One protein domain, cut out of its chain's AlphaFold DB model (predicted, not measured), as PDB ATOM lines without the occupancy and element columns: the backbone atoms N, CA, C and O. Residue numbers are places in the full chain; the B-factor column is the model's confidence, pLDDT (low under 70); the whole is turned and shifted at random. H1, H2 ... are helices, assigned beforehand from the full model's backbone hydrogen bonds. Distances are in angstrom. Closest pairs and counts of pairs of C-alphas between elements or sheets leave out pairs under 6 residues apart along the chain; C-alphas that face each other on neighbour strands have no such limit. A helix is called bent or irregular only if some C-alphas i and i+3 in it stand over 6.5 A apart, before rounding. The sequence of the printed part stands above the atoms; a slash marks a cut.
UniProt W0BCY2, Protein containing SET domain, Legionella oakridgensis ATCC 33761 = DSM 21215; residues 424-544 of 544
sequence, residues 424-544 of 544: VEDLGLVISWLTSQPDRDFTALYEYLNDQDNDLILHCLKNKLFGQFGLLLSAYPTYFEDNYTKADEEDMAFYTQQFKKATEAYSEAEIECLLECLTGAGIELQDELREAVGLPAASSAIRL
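What this domain is: This is residues 424 to 544 of the 544 residues of the protein "Protein containing SET domain" of Legionella oakridgensis ATCC 33761 = DSM 21215 (UniProt W0BCY2). H6, the longest helix, has H5 and H8 packed on it at steep to nearly square angles, and H3 joins this group to a row of three nearly aligned helices, H1, H4 and H7, in which H4 stands between the other two. H3 folds back along H4 as a helical hairpin, while the short H2 lies near the first residues of H3 and residues 436 to 441 stick out as a free loop. The printed part has 121 residues with eight named helices, H1 to H8 in order along the chain, and no named strand; the class is all helix. The whole is compact, with a radius of gyration of the C-alphas of 14.4 A and spans of 45 by 33 by 24 A.

Where its parts are: H6 is residues 489 to 503, 21.2 A long, from C-alpha 489 at (35.197, -44.384, 5.217). H5 is residues 479 to 485, neither bent nor irregular, but only just: C-alphas 482 and 485 are 6.0 A apart. H8 is residues 527 to 533, ending at C-alpha 533 at (21.795, -47.913, 10.001), and H3 is residues 456 to 462. H4 is residues 466 to 475, 14.3 A, and H7 is residues 508 to 520, 18.1 A. H1 is residues 424 to 435, 16.3 A, from C-alpha 424 at (16.566, -36.440, 32.105), and H2 is residues 443 to 446.

How they stand to each other: The helix packing is part aligned, part crossed: of six touching pairs with a tilt, three are at a shallow tilt. H6 touches H5 with residues 491 to 496 alone, at a steep tilt of 60 degrees, the closest C-alphas being those of Tyr 484 and Met 492, 4.8 A apart. H6 touches H8 with residues 496 to 500 alone, about perpendicular at 74 degrees, closest at C-alphas Lys 500 and Val 533, 5.3 A. H6 touches H3 with residues 498 to 503 alone, at a steep tilt of 43 degrees, closest at C-alphas Lys 462 and Ala 502, 4.6 A. H3 and H4 form a hairpin, with a shallow tilt of 22 degrees, opposite ways, closest at C-alphas Cys 460 and Phe 469, 5.5 A. H4 touches H7, the same way at a shallow tilt of 24 degrees, closest at C-alphas Gly 470 and Cys 517, 5.2 A. H4 touches H1, the same way at 20 degrees, a shallow tilt, closest at C-alphas Val 424 and Gln 468, 5.8 A. H2 and H3 are close but not clearly touching, with C-alphas Tyr 446 and Leu 456 5.8 A apart. H1 and H7 are apart. In H1 and H3 to H8 every O i to N i+4 pair is within hydrogen-bond range; H2 is too short for such a pair.

The domain as a whole: The two C-alphas farthest apart are those of Asp 439 and Leu 544, 47.5 A. The printed part has no cut and no long link. Residues 539 to 544, up to the chain's last residue, are under pLDDT 70; the mean of the printed part is 91.3.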
ATOM      1  N   VAL A 424      16.411 -37.147  33.388       98.06
ATOM      2  CA  VAL A 424      16.566 -36.440  32.105       98.06
ATOM      3  C   VAL A 424      16.722 -34.935  32.334       98.06
ATOM      4  O   VAL A 424      17.636 -34.316  31.799       98.06
ATOM      5  N   GLU A 425      15.888 -34.352  33.190       98.12
ATOM      6  CA  GLU A 425      15.908 -32.923  33.511       98.12
ATOM      7  C   GLU A 425      17.231 -32.509  34.172       98.12
ATOM      8  O   GLU A 425      17.815 -31.480  33.831       98.12
ATOM      9  N   ASP A 426      17.739 -33.354  35.068       98.62
ATOM     10  CA  ASP A 426      18.981 -33.129  35.805       98.62
ATOM     11  C   ASP A 426      20.218 -33.275  34.906       98.62
ATOM     12  O   ASP A 426      21.165 -32.494  35.017       98.62
ATOM     13  N   LEU A 427      20.200 -34.221  33.959       98.69
ATOM     14  CA  LEU A 427      21.220 -34.308  32.915       98.69
ATOM     15  C   LEU A 427      21.210 -33.052  32.034       98.69
ATOM     16  O   LEU A 427      22.275 -32.545  31.686       98.69
ATOM     17  N   GLY A 428      20.027 -32.524  31.709       98.50
ATOM     18  CA  GLY A 428      19.883 -31.268  30.971       98.50
ATOM     19  C   GLY A 428      20.584 -30.098  31.668       98.50
ATOM     20  O   GLY A 428      21.275 -29.315  31.013       98.50
ATOM     21  N   LEU A 429      20.494 -30.019  33.000       98.62
ATOM     22  CA  LEU A 429      21.235 -29.030  33.790       98.62
ATOM     23  C   LEU A 429      22.750 -29.231  33.673       98.62
ATOM     24  O   LEU A 429      23.464 -28.269  33.385       98.62
ATOM     25  N   VAL A 430      23.240 -30.464  33.823       98.38
ATOM     26  CA  VAL A 430      24.673 -30.777  33.694       98.38
ATOM     27  C   VAL A 430      25.209 -30.406  32.311       98.38
ATOM     28  O   VAL A 430      26.239 -29.738  32.218       98.38
ATOM     29  N   ILE A 431      24.493 -30.760  31.239       97.88
ATOM     30  CA  ILE A 431      24.847 -30.378  29.865       97.88
ATOM     31  C   ILE A 431      24.881 -28.851  29.727       97.88
ATOM     32  O   ILE A 431      25.827 -28.314  29.152       97.88
ATOM     33  N   SER A 432      23.908 -28.130  30.299       97.38
ATOM     34  CA  SER A 432      23.889 -26.660  30.256       97.38
ATOM     35  C   SER A 432      25.114 -26.030  30.930       97.38
ATOM     36  O   SER A 432      25.677 -25.067  30.416       97.38
ATOM     37  N   TRP A 433      25.583 -26.588  32.050       97.62
ATOM     38  CA  TRP A 433      26.778 -26.082  32.727       97.62
ATOM     39  C   TRP A 433      28.040 -26.373  31.923       97.62
ATOM     40  O   TRP A 433      28.882 -25.490  31.786       97.62
ATOM     41  N   LEU A 434      28.150 -27.574  31.350       95.81
ATOM     42  CA  LEU A 434      29.288 -27.966  30.518       95.81
ATOM     43  C   LEU A 434      29.387 -27.118  29.242       95.81
ATOM     44  O   LEU A 434      30.472 -26.654  28.911       95.81
ATOM     45  N   THR A 435      28.262 -26.880  28.569       93.94
ATOM     46  CA  THR A 435      28.184 -26.054  27.350       93.94
ATOM     47  C   THR A 435      28.347 -24.558  27.616       93.94
ATOM     48  O   THR A 435      28.722 -23.814  26.716       93.94
ATOM     49  N   SER A 436      28.102 -24.098  28.849       92.88
ATOM     50  CA  SER A 436      28.303 -22.693  29.226       92.88
ATOM     51  C   SER A 436      29.769 -22.298  29.450       92.88
ATOM     52  O   SER A 436      30.055 -21.109  29.589       92.88
ATOM     53  N   GLN A 437      30.693 -23.264  29.498       90.56
ATOM     54  CA  GLN A 437      32.120 -23.008  29.702       90.56
ATOM     55  C   GLN A 437      32.772 -22.520  28.395       90.56
ATOM     56  O   GLN A 437      32.805 -23.282  27.431       90.56
ATOM     57  N   PRO A 438      33.312 -21.287  28.337       84.06
ATOM     58  CA  PRO A 438      33.743 -20.663  27.081       84.06
ATOM     59  C   PRO A 438      34.938 -21.363  26.422       84.06
ATOM     60  O   PRO A 438      35.021 -21.393  25.198       84.06
ATOM     61  N   ASP A 439      35.834 -21.940  27.223       82.12
ATOM     62  CA  ASP A 439      37.059 -22.594  26.745       82.12
ATOM     63  C   ASP A 439      36.893 -24.115  26.574       82.12
ATOM     64  O   ASP A 439      37.857 -24.824  26.283       82.12
ATOM     65  N   ARG A 440      35.678 -24.646  26.778       85.31
ATOM     66  CA  ARG A 440      35.402 -26.081  26.699       85.31
ATOM     67  C   ARG A 440      34.810 -26.438  25.344       85.31
ATOM     68  O   ARG A 440      33.684 -26.066  25.030       85.31
ATOM     69  N   ASP A 441      35.531 -27.263  24.594       88.06
ATOM     70  CA  ASP A 441      34.941 -27.987  23.474       88.06
ATOM     71  C   ASP A 441      34.042 -29.104  24.022       88.06
ATOM     72  O   ASP A 441      34.498 -30.183  24.401       88.06
ATOM     73  N   PHE A 442      32.745 -28.817  24.134       90.38
ATOM     74  CA  PHE A 442      31.768 -29.804  24.586       90.38
ATOM     75  C   PHE A 442      31.631 -30.971  23.601       90.38
ATOM     76  O   PHE A 442      31.410 -32.105  24.027       90.38
ATOM     77  N   THR A 443      31.784 -30.715  22.297       90.50
ATOM     78  CA  THR A 443      31.632 -31.746  21.264       90.50
ATOM     79  C   THR A 443      32.753 -32.777  21.308       90.50
ATOM     80  O   THR A 443      32.478 -33.958  21.108       90.50
ATOM     81  N   ALA A 444      33.962 -32.388  21.728       89.69
ATOM     82  CA  ALA A 444      35.071 -33.317  21.971       89.69
ATOM     83  C   ALA A 444      34.739 -34.410  23.012       89.69
ATOM     84  O   ALA A 444      35.309 -35.499  22.993       89.69
ATOM     85  N   LEU A 445      33.767 -34.192  23.910       91.12
ATOM     86  CA  LEU A 445      33.348 -35.221  24.874       91.12
ATOM     87  C   LEU A 445      32.614 -36.404  24.224       91.12
ATOM     88  O   LEU A 445      32.509 -37.462  24.847       91.12
ATOM     89  N   TYR A 446      32.122 -36.245  22.991       93.69
ATOM     90  CA  TYR A 446      31.487 -37.313  22.213       93.69
ATOM     91  C   TYR A 446      32.519 -38.220  21.540       93.69
ATOM     92  O   TYR A 446      32.164 -39.304  21.099       93.69
ATOM     93  N   GLU A 447      33.788 -37.813  21.473       87.62
ATOM     94  CA  GLU A 447      34.853 -38.602  20.841       87.62
ATOM     95  C   GLU A 447      35.314 -39.773  21.730       87.62
ATOM     96  O   GLU A 447      35.962 -40.712  21.260       87.62
ATOM     97  N   TYR A 448      34.969 -39.744  23.022       87.94
ATOM     98  CA  TYR A 448      35.321 -40.791  23.977       87.94
ATOM     99  C   TYR A 448      34.413 -42.006  23.817       87.94
ATOM    100  O   TYR A 448      33.194 -41.905  23.945       87.94
ATOM    101  N   LEU A 449      35.032 -43.166  23.611       90.19
ATOM    102  CA  LEU A 449      34.362 -44.461  23.555       90.19
ATOM    103  C   LEU A 449      34.565 -45.215  24.868       90.19
ATOM    104  O   LEU A 449      35.673 -45.226  25.400       90.19
ATOM    105  N   ASN A 450      33.521 -45.894  25.336       90.62
ATOM    106  CA  ASN A 450      33.623 -46.837  26.445       90.62
ATOM    107  C   ASN A 450      34.246 -48.187  26.026       90.62
ATOM    108  O   ASN A 450      34.504 -48.437  24.845       90.62
ATOM    109  N   ASP A 451      34.407 -49.107  26.982       87.81
ATOM    110  CA  ASP A 451      35.015 -50.434  26.782       87.81
ATOM    111  C   ASP A 451      34.255 -51.359  25.806       87.81
ATOM    112  O   ASP A 451      34.734 -52.438  25.438       87.81
ATOM    113  N   GLN A 452      33.070 -50.934  25.365       89.00
ATOM    114  CA  GLN A 452      32.214 -51.599  24.386       89.00
ATOM    115  C   GLN A 452      32.155 -50.859  23.044       89.00
ATOM    116  O   GLN A 452      31.294 -51.180  22.215       89.00
ATOM    117  N   ASP A 453      33.077 -49.923  22.813       89.75
ATOM    118  CA  ASP A 453      33.167 -49.106  21.607       89.75
ATOM    119  C   ASP A 453      31.923 -48.212  21.393       89.75
ATOM    120  O   ASP A 453      31.483 -48.025  20.256       89.75
ATOM    121  N   ASN A 454      31.302 -47.706  22.465       92.81
ATOM    122  CA  ASN A 454      30.170 -46.778  22.362       92.81
ATOM    123  C   ASN A 454      30.573 -45.388  22.846       92.81
ATOM    124  O   ASN A 454      31.075 -45.268  23.961       92.81
ATOM    125  N   ASP A 455      30.297 -44.369  22.035       95.06
ATOM    126  CA  ASP A 455      30.272 -42.979  22.491       95.06
ATOM    127  C   ASP A 455      29.014 -42.691  23.332       95.06
ATOM    128  O   ASP A 455      28.205 -43.581  23.611       95.06
ATOM    129  N   LEU A 456      28.798 -41.423  23.692       96.94
ATOM    130  CA  LEU A 456      27.629 -40.988  24.460       96.94
ATOM    131  C   LEU A 456      26.290 -41.321  23.769       96.94
ATOM    132  O   LEU A 456      25.338 -41.731  24.438       96.94
ATOM    133  N   ILE A 457      26.204 -41.170  22.443       97.88
ATOM    134  CA  ILE A 457      24.980 -41.406  21.666       97.88
ATOM    135  C   ILE A 457      24.700 -42.904  21.551       97.88
ATOM    136  O   ILE A 457      23.601 -43.364  21.875       97.88
ATOM    137  N   LEU A 458      25.701 -43.683  21.154       97.56
ATOM    138  CA  LEU A 458      25.648 -45.136  21.072       97.56
ATOM    139  C   LEU A 458      25.386 -45.759  22.446       97.56
ATOM    140  O   LEU A 458      24.641 -46.733  22.536       97.56
ATOM    141  N   HIS A 459      25.921 -45.187  23.529       97.69
ATOM    142  CA  HIS A 459      25.648 -45.621  24.900       97.69
ATOM    143  C   HIS A 459      24.181 -45.402  25.276       97.69
ATOM    144  O   HIS A 459      23.551 -46.313  25.825       97.69
ATOM    145  N   CYS A 460      23.597 -44.251  24.926       98.44
ATOM    146  CA  CYS A 460      22.163 -44.022  25.103       98.44
ATOM    147  C   CYS A 460      21.325 -45.038  24.323       98.44
ATOM    148  O   CYS A 460      20.414 -45.640  24.892       98.44
ATOM    149  N   LEU A 461      21.651 -45.278  23.050       97.69
ATOM    150  CA  LEU A 461      20.948 -46.256  22.218       97.69
ATOM    151  C   LEU A 461      21.082 -47.670  22.792       97.69
ATOM    152  O   LEU A 461      20.093 -48.381  22.973       97.69
ATOM    153  N   LYS A 462      22.287 -48.082  23.184       96.81
ATOM    154  CA  LYS A 462      22.506 -49.420  23.738       96.81
ATOM    155  C   LYS A 462      21.667 -49.676  24.994       96.81
ATOM    156  O   LYS A 462      21.222 -50.804  25.208       96.81
ATOM    157  N   ASN A 463      21.425 -48.631  25.785       96.56
ATOM    158  CA  ASN A 463      20.669 -48.681  27.035       96.56
ATOM    159  C   ASN A 463      19.215 -48.178  26.918       96.56
ATOM    160  O   ASN A 463      18.521 -48.122  27.929       96.56
ATOM    161  N   LYS A 464      18.738 -47.851  25.707       97.12
ATOM    162  CA  LYS A 464      17.371 -47.361  25.427       97.12
ATOM    163  C   LYS A 464      17.003 -46.081  26.202       97.12
ATOM    164  O   LYS A 464      15.870 -45.898  26.643       97.12
ATOM    165  N   LEU A 465      17.976 -45.187  26.375       97.88
ATOM    166  CA  LEU A 465      17.857 -43.926  27.115       97.88
ATOM    167  C   LEU A 465      17.437 -42.782  26.177       97.88
ATOM    168  O   LEU A 465      18.223 -41.887  25.870       97.88
ATOM    169  N   PHE A 466      16.200 -42.834  25.678       97.69
ATOM    170  CA  PHE A 466      15.706 -41.932  24.627       97.69
ATOM    171  C   PHE A 466      15.664 -40.449  25.034       97.69
ATOM    172  O   PHE A 466      16.017 -39.583  24.235       97.69
ATOM    173  N   GLY A 467      15.308 -40.141  26.286       97.00
ATOM    174  CA  GLY A 467      15.308 -38.757  26.780       97.00
ATOM    175  C   GLY A 467      16.714 -38.152  26.809       97.00
ATOM    176  O   GLY A 467      16.936 -37.048  26.319       97.00
ATOM    177  N   GLN A 468      17.686 -38.912  27.320       98.31
ATOM    178  CA  GLN A 468      19.096 -38.530  27.342       98.31
ATOM    179  C   GLN A 468      19.667 -38.418  25.920       98.31
ATOM    180  O   GLN A 468      20.366 -37.454  25.618       98.31
ATOM    181  N   PHE A 469      19.322 -39.353  25.030       98.38
ATOM    182  CA  PHE A 469      19.663 -39.305  23.604       98.38
ATOM    183  C   PHE A 469      19.189 -38.000  22.947       98.38
ATOM    184  O   PHE A 469      19.992 -37.313  22.319       98.38
ATOM    185  N   GLY A 470      17.926 -37.608  23.149       97.62
ATOM    186  CA  GLY A 470      17.385 -36.356  22.610       97.62
ATOM    187  C   GLY A 470      18.109 -35.104  23.128       97.62
ATOM    188  O   GLY A 470      18.401 -34.193  22.348       97.62
ATOM    189  N   LEU A 471      18.464 -35.071  24.419       97.19
ATOM    190  CA  LEU A 471      19.242 -33.966  25.001       97.19
ATOM    191  C   LEU A 471      20.642 -33.857  24.393       97.19
ATOM    192  O   LEU A 471      21.073 -32.761  24.039       97.19
ATOM    193  N   LEU A 472      21.339 -34.984  24.248       97.75
ATOM    194  CA  LEU A 472      22.683 -35.010  23.675       97.75
ATOM    195  C   LEU A 472      22.682 -34.598  22.201       97.75
ATOM    196  O   LEU A 472      23.578 -33.875  21.777       97.75
ATOM    197  N   LEU A 473      21.682 -35.004  21.422       96.88
ATOM    198  CA  LEU A 473      21.558 -34.558  20.034       96.88
ATOM    199  C   LEU A 473      21.238 -33.069  19.928       96.88
ATOM    200  O   LEU A 473      21.781 -32.386  19.069       96.88
ATOM    201  N   SER A 474      20.419 -32.543  20.838       94.94
ATOM    202  CA  SER A 474      20.147 -31.102  20.894       94.94
ATOM    203  C   SER A 474      21.412 -30.295  21.215       94.94
ATOM    204  O   SER A 474      21.566 -29.172  20.739       94.94
ATOM    205  N   ALA A 475      22.324 -30.867  22.007       94.94
ATOM    206  CA  ALA A 475      23.603 -30.252  22.349       94.94
ATOM    207  C   ALA A 475      24.687 -30.431  21.266       94.94
ATOM    208  O   ALA A 475      25.629 -29.641  21.224       94.94
ATOM    209  N   TYR A 476      24.547 -31.423  20.378       95.69
ATOM    210  CA  TYR A 476      25.435 -31.653  19.235       95.69
ATOM    211  C   TYR A 476      24.633 -31.992  17.958       95.69
ATOM    212  O   TYR A 476      24.599 -33.146  17.520       95.69
ATOM    213  N   PRO A 477      23.973 -30.995  17.335       94.44
ATOM    214  CA  PRO A 477      23.007 -31.232  16.256       94.44
ATOM    215  C   PRO A 477      23.629 -31.780  14.965       94.44
ATOM    216  O   PRO A 477      22.933 -32.406  14.169       94.44
ATOM    217  N   THR A 478      24.934 -31.583  14.750       94.75
ATOM    218  CA  THR A 478      25.657 -32.097  13.577       94.75
ATOM    219  C   THR A 478      26.243 -33.495  13.787       94.75
ATOM    220  O   THR A 478      26.854 -34.022  12.865       94.75
ATOM    221  N   TYR A 479      25.993 -34.158  14.928       95.94
ATOM    222  CA  TYR A 479      26.559 -35.475  15.261       95.94
ATOM    223  C   TYR A 479      26.474 -36.505  14.118       95.94
ATOM    224  O   TYR A 479      27.469 -37.154  13.794       95.94
ATOM    225  N   PHE A 480      25.305 -36.658  13.482       95.50
ATOM    226  CA  PHE A 480      25.144 -37.609  12.374       95.50
ATOM    227  C   PHE A 480      25.843 -37.151  11.092       95.50
ATOM    228  O   PHE A 480      26.382 -37.971  10.351       95.50
ATOM    229  N   GLU A 481      25.856 -35.846  10.822       93.88
ATOM    230  CA  GLU A 481      26.570 -35.296   9.674       93.88
ATOM    231  C   GLU A 481      28.075 -35.546   9.827       93.88
ATOM    232  O   GLU A 481      28.711 -36.065   8.911       93.88
ATOM    233  N   ASP A 482      28.622 -35.268  11.007       93.06
ATOM    234  CA  ASP A 482      30.052 -35.346  11.276       93.06
ATOM    235  C   ASP A 482      30.547 -36.801  11.342       93.06
ATOM    236  O   ASP A 482      31.578 -37.111  10.745       93.06
ATOM    237  N   ASN A 483      29.786 -37.721  11.956       92.00
ATOM    238  CA  ASN A 483      30.223 -39.112  12.170       92.00
ATOM    239  C   ASN A 483      29.764 -40.119  11.099       92.00
ATOM    240  O   ASN A 483      30.373 -41.178  10.962       92.00
ATOM    241  N   TYR A 484      28.707 -39.819  10.335       92.62
ATOM    242  CA  TYR A 484      28.141 -40.758   9.349       92.62
ATOM    243  C   TYR A 484      28.161 -40.235   7.912       92.62
ATOM    244  O   TYR A 484      27.933 -41.018   6.996       92.62
ATOM    245  N   THR A 485      28.407 -38.938   7.692       89.94
ATOM    246  CA  THR A 485      28.384 -38.346   6.340       89.94
ATOM    247  C   THR A 485      29.728 -37.736   5.942       89.94
ATOM    248  O   THR A 485      30.211 -37.995   4.843       89.94
ATOM    249  N   LYS A 486      30.337 -36.930   6.820       91.12
ATOM    250  CA  LYS A 486      31.628 -36.256   6.595       91.12
ATOM    251  C   LYS A 486      32.831 -37.051   7.093       91.12
ATOM    252  O   LYS A 486      33.956 -36.724   6.714       91.12
ATOM    253  N   ALA A 487      32.604 -38.041   7.954       87.69
ATOM    254  CA  ALA A 487      33.650 -38.928   8.429       87.69
ATOM    255  C   ALA A 487      34.332 -39.652   7.261       87.69
ATOM    256  O   ALA A 487      33.740 -39.876   6.201       87.69
ATOM    257  N   ASP A 488      35.587 -40.035   7.472       90.88
ATOM    258  CA  ASP A 488      36.277 -40.953   6.575       90.88
ATOM    259  C   ASP A 488      35.565 -42.320   6.512       90.88
ATOM    260  O   ASP A 488      34.729 -42.660   7.352       90.88
ATOM    261  N   GLU A 489      35.877 -43.109   5.479       90.69
ATOM    262  CA  GLU A 489      35.197 -44.384   5.217       90.69
ATOM    263  C   GLU A 489      35.311 -45.382   6.385       90.69
ATOM    264  O   GLU A 489      34.401 -46.189   6.588       90.69
ATOM    265  N   GLU A 490      36.410 -45.348   7.145       87.81
ATOM    266  CA  GLU A 490      36.653 -46.279   8.250       87.81
ATOM    267  C   GLU A 490      35.770 -45.935   9.454       87.81
ATOM    268  O   GLU A 490      35.060 -46.810   9.966       87.81
ATOM    269  N   ASP A 491      35.733 -44.662   9.842       86.38
ATOM    270  CA  ASP A 491      34.880 -44.182  10.927       86.38
ATOM    271  C   ASP A 491      33.396 -44.290  10.578       86.38
ATOM    272  O   ASP A 491      32.606 -44.788  11.384       86.38
ATOM    273  N   MET A 492      33.008 -43.926   9.353       90.50
ATOM    274  CA  MET A 492      31.630 -44.076   8.883       90.50
ATOM    275  C   MET A 492      31.170 -45.537   8.978       90.50
ATOM    276  O   MET A 492      30.073 -45.822   9.473       90.50
ATOM    277  N   ALA A 493      32.004 -46.484   8.534       91.94
ATOM    278  CA  ALA A 493      31.701 -47.909   8.625       91.94
ATOM    279  C   ALA A 493      31.603 -48.380  10.084       91.94
ATOM    280  O   ALA A 493      30.694 -49.144  10.424       91.94
ATOM    281  N   PHE A 494      32.503 -47.901  10.949       92.12
ATOM    282  CA  PHE A 494      32.496 -48.198  12.377       92.12
ATOM    283  C   PHE A 494      31.202 -47.724  13.056       92.12
ATOM    284  O   PHE A 494      30.480 -48.545  13.629       92.12
ATOM    285  N   TYR A 495      30.865 -46.437  12.946       93.75
ATOM    286  CA  TYR A 495      29.672 -45.860  13.567       93.75
ATOM    287  C   TYR A 495      28.380 -46.478  13.028       93.75
ATOM    288  O   TYR A 495      27.461 -46.773  13.797       93.75
ATOM    289  N   THR A 496      28.319 -46.758  11.724       94.50
ATOM    290  CA  THR A 496      27.184 -47.453  11.097       94.50
ATOM    291  C   THR A 496      26.994 -48.856  11.674       94.50
ATOM    292  O   THR A 496      25.874 -49.259  12.002       94.50
ATOM    293  N   GLN A 497      28.084 -49.613  11.836       94.44
ATOM    294  CA  GLN A 497      28.036 -50.952  12.418       94.44
ATOM    295  C   GLN A 497      27.624 -50.920  13.896       94.44
ATOM    296  O   GLN A 497      26.795 -51.731  14.318       94.44
ATOM    297  N   GLN A 498      28.188 -50.000  14.676       94.25
ATOM    298  CA  GLN A 498      27.884 -49.873  16.099       94.25
ATOM    299  C   GLN A 498      26.443 -49.433  16.334       94.25
ATOM    300  O   GLN A 498      25.769 -50.020  17.180       94.25
ATOM    301  N   PHE A 499      25.933 -48.491  15.536       97.00
ATOM    302  CA  PHE A 499      24.535 -48.076  15.596       97.00
ATOM    303  C   PHE A 499      23.606 -49.265  15.364       97.00
ATOM    304  O   PHE A 499      22.756 -49.548  16.204       97.00
ATOM    305  N   LYS A 500      23.823 -50.026  14.278       95.38
ATOM    306  CA  LYS A 500      23.049 -51.245  13.991       95.38
ATOM    307  C   LYS A 500      23.065 -52.217  15.161       95.38
ATOM    308  O   LYS A 500      22.025 -52.721  15.557       95.38
ATOM    309  N   LYS A 501      24.236 -52.468  15.743       94.62
ATOM    310  CA  LYS A 501      24.386 -53.370  16.895       94.62
ATOM    311  C   LYS A 501      23.700 -52.834  18.159       94.62
ATOM    312  O   LYS A 501      23.275 -53.613  19.016       94.62
ATOM    313  N   ALA A 502      23.622 -51.516  18.327       95.62
ATOM    314  CA  ALA A 502      22.919 -50.895  19.442       95.62
ATOM    315  C   ALA A 502      21.394 -51.027  19.297       95.62
ATOM    316  O   ALA A 502      20.713 -51.217  20.306       95.62
ATOM    317  N   THR A 503      20.879 -50.999  18.064       96.50
ATOM    318  CA  THR A 503      19.438 -50.985  17.761       96.50
ATOM    319  C   THR A 503      18.874 -52.307  17.226       96.50
ATOM    320  O   THR A 503      17.661 -52.438  17.110       96.50
ATOM    321  N   GLU A 504      19.698 -53.331  16.966       93.56
ATOM    322  CA  GLU A 504      19.284 -54.599  16.327       93.56
ATOM    323  C   GLU A 504      18.128 -55.326  17.034       93.56
ATOM    324  O   GLU A 504      17.356 -56.042  16.401       93.56
ATOM    325  N   ALA A 505      18.022 -55.158  18.354       94.44
ATOM    326  CA  ALA A 505      17.030 -55.814  19.201       94.44
ATOM    327  C   ALA A 505      15.848 -54.897  19.562       94.44
ATOM    328  O   ALA A 505      15.125 -55.181  20.524       94.44
ATOM    329  N   TYR A 506      15.687 -53.774  18.862       97.62
ATOM    330  CA  TYR A 506      14.602 -52.838  19.116       97.62
ATOM    331  C   TYR A 506      13.274 -53.360  18.564       97.62
ATOM    332  O   TYR A 506      13.197 -53.911  17.467       97.62
ATOM    333  N   SER A 507      12.212 -53.151  19.335       96.88
ATOM    334  CA  SER A 507      10.833 -53.292  18.864       96.88
ATOM    335  C   SER A 507      10.415 -52.112  17.982       96.88
ATOM    336  O   SER A 507      11.043 -51.056  18.011       96.88
ATOM    337  N   GLU A 508       9.312 -52.255  17.243       95.19
ATOM    338  CA  GLU A 508       8.754 -51.165  16.425       95.19
ATOM    339  C   GLU A 508       8.489 -49.895  17.249       95.19
ATOM    340  O   GLU A 508       8.862 -48.809  16.818       95.19
ATOM    341  N   ALA A 509       7.956 -50.032  18.469       95.88
ATOM    342  CA  ALA A 509       7.722 -48.903  19.371       95.88
ATOM    343  C   ALA A 509       9.028 -48.216  19.818       95.88
ATOM    344  O   ALA A 509       9.080 -47.002  19.963       95.88
ATOM    345  N   GLU A 510      10.106 -48.977  20.022       97.38
ATOM    346  CA  GLU A 510      11.413 -48.410  20.387       97.38
ATOM    347  C   GLU A 510      12.070 -47.690  19.201       97.38
ATOM    348  O   GLU A 510      12.730 -46.669  19.391       97.38
ATOM    349  N   ILE A 511      11.865 -48.190  17.978       96.25
ATOM    350  CA  ILE A 511      12.263 -47.494  16.749       96.25
ATOM    351  C   ILE A 511      11.446 -46.210  16.569       96.25
ATOM    352  O   ILE A 511      12.022 -45.181  16.228       96.25
ATOM    353  N   GLU A 512      10.139 -46.236  16.834       94.69
ATOM    354  CA  GLU A 512       9.283 -45.044  16.796       94.69
ATOM    355  C   GLU A 512       9.774 -43.982  17.787       94.69
ATOM    356  O   GLU A 512      10.060 -42.861  17.368       94.69
ATOM    357  N   CYS A 513      10.025 -44.344  19.051       96.00
ATOM    358  CA  CYS A 513      10.596 -43.420  20.040       96.00
ATOM    359  C   CYS A 513      11.960 -42.847  19.611       96.00
ATOM    360  O   CYS A 513      12.227 -41.663  19.818       96.00
ATOM    361  N   LEU A 514      12.832 -43.660  19.002       96.19
ATOM    362  CA  LEU A 514      14.111 -43.194  18.456       96.19
ATOM    363  C   LEU A 514      13.895 -42.136  17.363       96.19
ATOM    364  O   LEU A 514      14.539 -41.086  17.387       96.19
ATOM    365  N   LEU A 515      12.993 -42.402  16.415       94.81
ATOM    366  CA  LEU A 515      12.680 -41.492  15.309       94.81
ATOM    367  C   LEU A 515      12.006 -40.203  15.798       94.81
ATOM    368  O   LEU A 515      12.308 -39.122  15.284       94.81
ATOM    369  N   GLU A 516      11.141 -40.292  16.808       94.44
ATOM    370  CA  GLU A 516      10.559 -39.132  17.488       94.44
ATOM    371  C   GLU A 516      11.645 -38.269  18.137       94.44
ATOM    372  O   GLU A 516      11.620 -37.050  17.987       94.44
ATOM    373  N   CYS A 517      12.641 -38.879  18.790       95.19
ATOM    374  CA  CYS A 517      13.756 -38.140  19.385       95.19
ATOM    375  C   CYS A 517      14.627 -37.443  18.332       95.19
ATOM    376  O   CYS A 517      14.992 -36.285  18.527       95.19
ATOM    377  N   LEU A 518      14.926 -38.108  17.208       94.75
ATOM    378  CA  LEU A 518      15.632 -37.484  16.080       94.75
ATOM    379  C   LEU A 518      14.855 -36.271  15.554       94.75
ATOM    380  O   LEU A 518      15.413 -35.184  15.418       94.75
ATOM    381  N   THR A 519      13.548 -36.441  15.338       92.12
ATOM    382  CA  THR A 519      12.661 -35.373  14.856       92.12
ATOM    383  C   THR A 519      12.589 -34.215  15.854       92.12
ATOM    384  O   THR A 519      12.690 -33.055  15.462       92.12
ATOM    385  N   GLY A 520      12.466 -34.516  17.150       91.31
ATOM    386  CA  GLY A 520      12.439 -33.526  18.227       91.31
ATOM    387  C   GLY A 520      13.742 -32.733  18.362       91.31
ATOM    388  O   GLY A 520      13.695 -31.550  18.688       91.31
ATOM    389  N   ALA A 521      14.883 -33.350  18.046       92.62
ATOM    390  CA  ALA A 521      16.186 -32.688  17.973       92.62
ATOM    391  C   ALA A 521      16.419 -31.931  16.646       92.62
ATOM    392  O   ALA A 521      17.479 -31.338  16.457       92.62
ATOM    393  N   GLY A 522      15.453 -31.941  15.717       92.69
ATOM    394  CA  GLY A 522      15.579 -31.296  14.406       92.69
ATOM    395  C   GLY A 522      16.497 -32.036  13.428       92.69
ATOM    396  O   GLY A 522      17.002 -31.423  12.491       92.69
ATOM    397  N   ILE A 523      16.726 -33.335  13.640       93.06
ATOM    398  CA  ILE A 523      17.619 -34.164  12.826       93.06
ATOM    399  C   ILE A 523      16.795 -35.009  11.857       93.06
ATOM    400  O   ILE A 523      16.075 -35.930  12.248       93.06
ATOM    401  N   GLU A 524      16.946 -34.725  10.564       90.81
ATOM    402  CA  GLU A 524      16.326 -35.490   9.486       90.81
ATOM    403  C   GLU A 524      17.378 -36.343   8.767       90.81
ATOM    404  O   GLU A 524      18.206 -35.849   8.004       90.81
ATOM    405  N   LEU A 525      17.353 -37.652   9.027       91.62
ATOM    406  CA  LEU A 525      18.232 -38.606   8.351       91.62
ATOM    407  C   LEU A 525      17.713 -38.919   6.943       91.62
ATOM    408  O   LEU A 525      16.545 -39.293   6.801       91.62
ATOM    409  N   GLN A 526      18.593 -38.840   5.939       91.38
ATOM    410  CA  GLN A 526      18.309 -39.266   4.561       91.38
ATOM    411  C   GLN A 526      17.991 -40.769   4.489       91.38
ATOM    412  O   GLN A 526      18.465 -41.548   5.322       91.38
ATOM    413  N   ASP A 527      17.204 -41.183   3.490       91.25
ATOM    414  CA  ASP A 527      16.756 -42.576   3.331       91.25
ATOM    415  C   ASP A 527      17.942 -43.542   3.173       91.25
ATOM    416  O   ASP A 527      17.926 -44.621   3.766       91.25
ATOM    417  N   GLU A 528      19.008 -43.125   2.481       91.12
ATOM    418  CA  GLU A 528      20.238 -43.906   2.336       91.12
ATOM    419  C   GLU A 528      20.896 -44.188   3.693       91.12
ATOM    420  O   GLU A 528      21.291 -45.321   3.971       91.12
ATOM    421  N   LEU A 529      20.985 -43.176   4.565       91.25
ATOM    422  CA  LEU A 529      21.568 -43.342   5.896       91.25
ATOM    423  C   LEU A 529      20.648 -44.166   6.801       91.25
ATOM    424  O   LEU A 529      21.136 -45.038   7.513       91.25
ATOM    425  N   ARG A 530      19.326 -43.947   6.744       93.50
ATOM    426  CA  ARG A 530      18.339 -44.754   7.484       93.50
ATOM    427  C   ARG A 530      18.484 -46.233   7.141       93.50
ATOM    428  O   ARG A 530      18.648 -47.044   8.050       93.50
ATOM    429  N   GLU A 531      18.521 -46.574   5.855       92.62
ATOM    430  CA  GLU A 531      18.765 -47.944   5.398       92.62
ATOM    431  C   GLU A 531      20.133 -48.454   5.881       92.62
ATOM    432  O   GLU A 531      20.244 -49.557   6.434       92.62
ATOM    433  N   ALA A 532      21.176 -47.627   5.757       91.88
ATOM    434  CA  ALA A 532      22.525 -47.969   6.183       91.88
ATOM    435  C   ALA A 532      22.632 -48.251   7.685       91.88
ATOM    436  O   ALA A 532      23.443 -49.100   8.042       91.88
ATOM    437  N   VAL A 533      21.816 -47.642   8.550       92.69
ATOM    438  CA  VAL A 533      21.795 -47.913  10.001       92.69
ATOM    439  C   VAL A 533      20.652 -48.836  10.451       92.69
ATOM    440  O   VAL A 533      20.528 -49.124  11.639       92.69
ATOM    441  N   GLY A 534      19.857 -49.368   9.514       90.06
ATOM    442  CA  GLY A 534      18.781 -50.328   9.794       90.06
ATOM    443  C   GLY A 534      17.471 -49.710  10.300       90.06
ATOM    444  O   GLY A 534      16.683 -50.402  10.941       90.06
ATOM    445  N   LEU A 535      17.236 -48.427  10.028       92.94
ATOM    446  CA  LEU A 535      15.996 -47.710  10.325       92.94
ATOM    447  C   LEU A 535      15.051 -47.689   9.106       92.94
ATOM    448  O   LEU A 535      15.513 -47.745   7.964       92.94
ATOM    449  N   PRO A 536      13.725 -47.578   9.310       89.88
ATOM    450  CA  PRO A 536      12.769 -47.485   8.211       89.88
ATOM    451  C   PRO A 536      12.911 -46.162   7.438       89.88
ATOM    452  O   PRO A 536      13.110 -45.090   8.024       89.88
ATOM    453  N   ALA A 537      12.756 -46.231   6.114       84.25
ATOM    454  CA  ALA A 537      12.802 -45.073   5.220       84.25
ATOM    455  C   ALA A 537      11.725 -44.034   5.590       84.25
ATOM    456  O   ALA A 537      10.581 -44.395   5.888       84.25
ATOM    457  N   ALA A 538      12.053 -42.745   5.521       74.50
ATOM    458  CA  ALA A 538      11.120 -41.641   5.754       74.50
ATOM    459  C   ALA A 538       9.904 -41.733   4.821       74.50
ATOM    460  O   ALA A 538       8.762 -41.542   5.239       74.50
ATOM    461  N   SER A 539      10.144 -42.138   3.573       63.56
ATOM    462  CA  SER A 539       9.121 -42.368   2.549       63.56
ATOM    463  C   SER A 539       8.122 -43.492   2.883       63.56
ATOM    464  O   SER A 539       7.016 -43.514   2.336       63.56
ATOM    465  N   SER A 540       8.462 -44.402   3.805       58.31
ATOM    466  CA  SER A 540       7.589 -45.499   4.251       58.31
ATOM    467  C   SER A 540       6.697 -45.146   5.451       58.31
ATOM    468  O   SER A 540       5.642 -45.757   5.614       58.31
ATOM    469  N   ALA A 541       7.045 -44.108   6.222       52.09
ATOM    470  CA  ALA A 541       6.303 -43.667   7.410       52.09
ATOM    471  C   ALA A 541       5.032 -42.841   7.096       52.09
ATOM    472  O   ALA A 541       4.205 -42.625   7.970       52.09
ATOM    473  N   ILE A 542       4.836 -42.410   5.841       45.62
ATOM    474  CA  ILE A 542       3.665 -41.617   5.397       45.62
ATOM    475  C   ILE A 542       2.448 -42.515   5.052       45.62
ATOM    476  O   ILE A 542       1.379 -42.026   4.691       45.62
ATOM    477  N   ARG A 543       2.571 -43.847   5.154       36.50
ATOM    478  CA  ARG A 543       1.479 -44.801   4.883       36.50
ATOM    479  C   ARG A 543       1.030 -45.558   6.136       36.50
ATOM    480  O   ARG A 543       1.066 -46.785   6.123       36.50
ATOM    481  N   LEU A 544       0.568 -44.854   7.166       34.41
ATOM    482  CA  LEU A 544      -0.294 -45.414   8.214       34.41
ATOM    483  C   LEU A 544      -1.374 -44.405   8.607       34.41
ATOM    484  O   LEU A 544      -1.022 -43.229   8.837       34.41
TER     485      LEU A 544